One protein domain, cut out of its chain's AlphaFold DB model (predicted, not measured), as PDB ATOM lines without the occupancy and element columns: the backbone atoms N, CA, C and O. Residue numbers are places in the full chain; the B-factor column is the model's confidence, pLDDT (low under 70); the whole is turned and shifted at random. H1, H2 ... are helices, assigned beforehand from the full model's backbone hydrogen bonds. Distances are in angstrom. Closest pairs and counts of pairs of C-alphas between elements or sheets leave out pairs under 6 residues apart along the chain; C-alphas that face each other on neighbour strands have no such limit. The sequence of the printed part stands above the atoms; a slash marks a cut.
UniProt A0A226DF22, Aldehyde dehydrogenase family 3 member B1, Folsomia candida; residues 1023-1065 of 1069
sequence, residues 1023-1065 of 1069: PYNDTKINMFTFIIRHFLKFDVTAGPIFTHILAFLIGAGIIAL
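Overview. This is residues 1023 to 1065 of the 1069 residues of the protein "Aldehyde dehydrogenase family 3 member B1" of Folsomia candida (UniProt A0A226DF22). What shape do residues 1023 to 1065 make? Two separate helices, H1 and then H2, form the arms of a wide open V, with the link 1039 to 1047 at its base and no packed core. What is the make-up? The 43 printed residues have two named helices and no named strand, class all helix. How spread out is it? It is only just extended, close to loose, with a radius of gyration of the C-alphas of 14.0 A; the outline is flat, 34 by 30 by 14 A.

Along the chain. Where is H1? It holds residues 1026 to 1038, 17.8 A long, from C-alpha 1026 at (42.982, -11.536, 16.514). Where is H2? It holds residues 1048 to 1065, 25.4 A long, ending at C-alpha 1065 at (17.782, 0.235, 22.831).

Arrangement. Do the helices meet? H1 and H2 are apart, joined by a short link of 9 residues. Are their backbones well formed? In H1 and H2 every O i to N i+4 pair is within hydrogen-bond range.

Size, cuts and confidence. How large is it? The two C-alphas farthest apart, of Pro 1023 and Ile 1049, are 37.5 A apart; the printed part has no cut. Where is confidence low? The model's pLDDT is under 70 at residues 1039 to 1052.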
ATOM      1  N   PRO A1023      41.867 -18.071  25.857       93.19
ATOM      2  CA  PRO A1023      42.755 -18.084  24.700       93.19
ATOM      3  C   PRO A1023      42.791 -16.711  24.013       93.19
ATOM      4  O   PRO A1023      41.788 -15.988  23.961       93.19
ATOM      5  N   TYR A1024      43.957 -16.356  23.478       93.25
ATOM      6  CA  TYR A1024      44.156 -15.135  22.696       93.25
ATOM      7  C   TYR A1024      43.737 -15.346  21.238       93.25
ATOM      8  O   TYR A1024      43.821 -16.454  20.712       93.25
ATOM      9  N   ASN A1025      43.260 -14.285  20.586       93.50
ATOM     10  CA  ASN A1025      42.867 -14.297  19.179       93.50
ATOM     11  C   ASN A1025      42.947 -12.886  18.576       93.50
ATOM     12  O   ASN A1025      43.018 -11.888  19.301       93.50
ATOM     13  N   ASP A1026      42.884 -12.802  17.247       94.69
ATOM     14  CA  ASP A1026      42.982 -11.536  16.514       94.69
ATOM     15  C   ASP A1026      41.892 -10.532  16.909       94.69
ATOM     16  O   ASP A1026      42.128  -9.327  16.876       94.69
ATOM     17  N   THR A1027      40.705 -10.983  17.323       90.25
ATOM     18  CA  THR A1027      39.632 -10.095  17.797       90.25
ATOM     19  C   THR A1027      40.040  -9.375  19.085       90.25
ATOM     20  O   THR A1027      39.935  -8.150  19.151       90.25
ATOM     21  N   LYS A1028      40.582 -10.102  20.073       89.81
ATOM     22  CA  LYS A1028      41.131  -9.532  21.318       89.81
ATOM     23  C   LYS A1028      42.305  -8.588  21.027       89.81
ATOM     24  O   LYS A1028      42.337  -7.476  21.554       89.81
ATOM     25  N   ILE A1029      43.225  -8.983  20.140       90.81
ATOM     26  CA  ILE A1029      44.384  -8.162  19.741       90.81
ATOM     27  C   ILE A1029      43.935  -6.855  19.075       90.81
ATOM     28  O   ILE A1029      44.399  -5.780  19.458       90.81
ATOM     29  N   ASN A1030      43.009  -6.920  18.114       90.31
ATOM     30  CA  ASN A1030      42.478  -5.739  17.432       90.31
ATOM     31  C   ASN A1030      41.702  -4.827  18.393       90.31
ATOM     32  O   ASN A1030      41.866  -3.611  18.326       90.31
ATOM     33  N   MET A1031      40.923  -5.393  19.323       85.31
ATOM     34  CA  MET A1031      40.203  -4.633  20.350       85.31
ATOM     35  C   MET A1031      41.167  -3.855  21.261       85.31
ATOM     36  O   MET A1031      41.047  -2.635  21.364       85.31
ATOM     37  N   PHE A1032      42.162  -4.513  21.868       84.25
ATOM     38  CA  PHE A1032      43.147  -3.813  22.702       84.25
ATOM     39  C   PHE A1032      43.981  -2.816  21.896       84.25
ATOM     40  O   PHE A1032      44.196  -1.699  22.356       84.25
ATOM     41  N   THR A1033      44.383  -3.160  20.671       86.44
ATOM     42  CA  THR A1033      45.106  -2.242  19.776       86.44
ATOM     43  C   THR A1033      44.276  -0.997  19.453       86.44
ATOM     44  O   THR A1033      44.818   0.108  19.401       86.44
ATOM     45  N   PHE A1034      42.963  -1.144  19.262       85.44
ATOM     46  CA  PHE A1034      42.047  -0.026  19.057       85.44
ATOM     47  C   PHE A1034      41.929   0.841  20.319       85.44
ATOM     48  O   PHE A1034      42.124   2.053  20.222       85.44
ATOM     49  N   ILE A1035      41.704   0.236  21.491       79.94
ATOM     50  CA  ILE A1035      41.604   0.956  22.771       79.94
ATOM     51  C   ILE A1035      42.904   1.723  23.065       79.94
ATOM     52  O   ILE A1035      42.872   2.932  23.276       79.94
ATOM     53  N   ILE A1036      44.059   1.058  22.978       80.38
ATOM     54  CA  ILE A1036      45.384   1.650  23.219       80.38
ATOM     55  C   ILE A1036      45.668   2.814  22.257       80.38
ATOM     56  O   ILE A1036      46.129   3.866  22.688       80.38
ATOM     57  N   ARG A1037      45.381   2.672  20.954       82.06
ATOM     58  CA  ARG A1037      45.715   3.713  19.960       82.06
ATOM     59  C   ARG A1037      44.821   4.951  20.007       82.06
ATOM     60  O   ARG A1037      45.286   6.019  19.602       82.06
ATOM     61  N   HIS A1038      43.567   4.806  20.437       73.19
ATOM     62  CA  HIS A1038      42.568   5.877  20.367       73.19
ATOM     63  C   HIS A1038      42.203   6.440  21.742       73.19
ATOM     64  O   HIS A1038      42.066   7.652  21.858       73.19
ATOM     65  N   PHE A1039      42.099   5.609  22.783       64.12
ATOM     66  CA  PHE A1039      41.604   6.033  24.095       64.12
ATOM     67  C   PHE A1039      42.708   6.414  25.085       64.12
ATOM     68  O   PHE A1039      42.501   7.351  25.841       64.12
ATOM     69  N   LEU A1040      43.914   5.834  25.007       62.03
ATOM     70  CA  LEU A1040      45.071   6.342  25.777       62.03
ATOM     71  C   LEU A1040      45.627   7.681  25.247       62.03
ATOM     72  O   LEU A1040      46.580   8.216  25.804       62.03
ATOM     73  N   LYS A1041      45.045   8.226  24.170       56.03
ATOM     74  CA  LYS A1041      45.290   9.602  23.708       56.03
ATOM     75  C   LYS A1041      44.306  10.618  24.286       56.03
ATOM     76  O   LYS A1041      44.589  11.811  24.232       56.03
ATOM     77  N   PHE A1042      43.169  10.164  24.812       56.00
ATOM     78  CA  PHE A1042      42.313  11.002  25.636       56.00
ATOM     79  C   PHE A1042      42.870  10.956  27.052       56.00
ATOM     80  O   PHE A1042      42.478  10.120  27.861       56.00
ATOM     81  N   ASP A1043      43.810  11.853  27.329       49.38
ATOM     82  CA  ASP A1043      44.140  12.202  28.703       49.38
ATOM     83  C   ASP A1043      42.887  12.836  29.332       49.38
ATOM     84  O   ASP A1043      42.476  13.938  28.962       49.38
ATOM     85  N   VAL A1044      42.207  12.105  30.223       52.84
ATOM     86  CA  VAL A1044      40.918  12.522  30.816       52.84
ATOM     87  C   VAL A1044      41.149  13.469  32.005       52.84
ATOM     88  O   VAL A1044      40.507  13.392  33.050       52.84
ATOM     89  N   THR A1045      42.068  14.418  31.810       48.22
ATOM     90  CA  THR A1045      42.131  15.697  32.530       48.22
ATOM     91  C   THR A1045      40.987  16.629  32.109       48.22
ATOM     92  O   THR A1045      40.627  17.547  32.848       48.22
ATOM     93  N   ALA A1046      40.320  16.338  30.983       48.12
ATOM     94  CA  ALA A1046      38.941  16.750  30.737       48.12
ATOM     95  C   ALA A1046      38.037  16.189  31.854       48.12
ATOM     96  O   ALA A1046      37.637  15.028  31.808       48.12
ATOM     97  N   GLY A1047      37.773  17.020  32.871       53.12
ATOM     98  CA  GLY A1047      37.225  16.622  34.172       53.12
ATOM     99  C   GLY A1047      35.782  16.085  34.168       53.12
ATOM    100  O   GLY A1047      35.295  15.603  33.143       53.12
ATOM    101  N   PRO A1048      35.045  16.155  35.299       58.06
ATOM    102  CA  PRO A1048      33.806  15.390  35.498       58.06
ATOM    103  C   PRO A1048      32.790  15.540  34.356       58.06
ATOM    104  O   PRO A1048      32.178  14.547  33.973       58.06
ATOM    105  N   ILE A1049      32.708  16.717  33.727       61.97
ATOM    106  CA  ILE A1049      31.896  16.995  32.532       61.97
ATOM    107  C   ILE A1049      32.046  15.918  31.437       61.97
ATOM    108  O   ILE A1049      31.030  15.446  30.934       61.97
ATOM    109  N   PHE A1050      33.259  15.473  31.080       64.38
ATOM    110  CA  PHE A1050      33.426  14.465  30.022       64.38
ATOM    111  C   PHE A1050      32.899  13.089  30.448       64.38
ATOM    112  O   PHE A1050      32.166  12.448  29.697       64.38
ATOM    113  N   THR A1051      33.199  12.661  31.679       60.88
ATOM    114  CA  THR A1051      32.670  11.396  32.223       60.88
ATOM    115  C   THR A1051      31.143  11.420  32.356       60.88
ATOM    116  O   THR A1051      30.495  10.415  32.077       60.88
ATOM    117  N   HIS A1052      30.555  12.572  32.696       67.31
ATOM    118  CA  HIS A1052      29.107  12.757  32.795       67.31
ATOM    119  C   HIS A1052      28.439  12.772  31.412       67.31
ATOM    120  O   HIS A1052      27.398  12.145  31.244       67.31
ATOM    121  N   ILE A1053      29.047  13.407  30.401       75.75
ATOM    122  CA  ILE A1053      28.577  13.343  29.006       75.75
ATOM    123  C   ILE A1053      28.651  11.905  28.482       75.75
ATOM    124  O   ILE A1053      27.691  11.428  27.881       75.75
ATOM    125  N   LEU A1054      29.747  11.184  28.737       72.69
ATOM    126  CA  LEU A1054      29.893   9.790  28.315       72.69
ATOM    127  C   LEU A1054      28.865   8.880  29.009       72.69
ATOM    128  O   LEU A1054      28.205   8.090  28.336       72.69
ATOM    129  N   ALA A1055      28.665   9.031  30.322       72.44
ATOM    130  CA  ALA A1055      27.640   8.308  31.072       72.44
ATOM    131  C   ALA A1055      26.217   8.636  30.585       72.44
ATOM    132  O   ALA A1055      25.402   7.729  30.425       72.44
ATOM    133  N   PHE A1056      25.927   9.906  30.279       82.62
ATOM    134  CA  PHE A1056      24.649  10.335  29.705       82.62
ATOM    135  C   PHE A1056      24.412   9.726  28.318       82.62
ATOM    136  O   PHE A1056      23.328   9.209  28.063       82.62
ATOM    137  N   LEU A1057      25.415   9.728  27.433       84.56
ATOM    138  CA  LEU A1057      25.310   9.129  26.098       84.56
ATOM    139  C   LEU A1057      25.138   7.604  26.156       84.56
ATOM    140  O   LEU A1057      24.345   7.053  25.394       84.56
ATOM    141  N   ILE A1058      25.820   6.924  27.084       81.88
ATOM    142  CA  ILE A1058      25.630   5.487  27.337       81.88
ATOM    143  C   ILE A1058      24.216   5.222  27.875       81.88
ATOM    144  O   ILE A1058      23.519   4.358  27.347       81.88
ATOM    145  N   GLY A1059      23.754   5.993  28.865       83.44
ATOM    146  CA  GLY A1059      22.404   5.878  29.424       83.44
ATOM    147  C   GLY A1059      21.309   6.132  28.386       83.44
ATOM    148  O   GLY A1059      20.388   5.329  28.253       83.44
ATOM    149  N   ALA A1060      21.441   7.189  27.584       87.38
ATOM    150  CA  ALA A1060      20.533   7.497  26.480       87.38
ATOM    151  C   ALA A1060      20.545   6.403  25.398       87.38
ATOM    152  O   ALA A1060      19.487   6.044  24.887       87.38
ATOM    153  N   GLY A1061      21.712   5.826  25.086       88.75
ATOM    154  CA  GLY A1061      21.835   4.688  24.172       88.75
ATOM    155  C   GLY A1061      21.153   3.419  24.695       88.75
ATOM    156  O   GLY A1061      20.465   2.739  23.936       88.75
ATOM    157  N   ILE A1062      21.273   3.129  25.994       85.56
ATOM    158  CA  ILE A1062      20.576   2.016  26.656       85.56
ATOM    159  C   ILE A1062      19.058   2.248  26.647       85.56
ATOM    160  O   ILE A1062      18.313   1.344  26.281       85.56
ATOM    161  N   ILE A1063      18.591   3.457  26.974       85.38
ATOM    162  CA  ILE A1063      17.163   3.816  26.919       85.38
ATOM    163  C   ILE A1063      16.624   3.693  25.487       85.38
ATOM    164  O   ILE A1063      15.546   3.138  25.292       85.38
ATOM    165  N   ALA A1064      17.376   4.141  24.477       82.69
ATOM    166  CA  ALA A1064      16.990   4.011  23.073       82.69
ATOM    167  C   ALA A1064      16.933   2.546  22.601       82.69
ATOM    168  O   ALA A1064      16.048   2.200  21.825       82.69
ATOM    169  N   LEU A1065      17.830   1.680  23.088       80.12
ATOM    170  CA  LEU A1065      17.782   0.235  22.831       80.12
ATOM    171  C   LEU A1065      16.580  -0.433  23.513       80.12
ATOM    172  O   LEU A1065      15.903  -1.239  22.881       80.12
TER     173      LEU A1065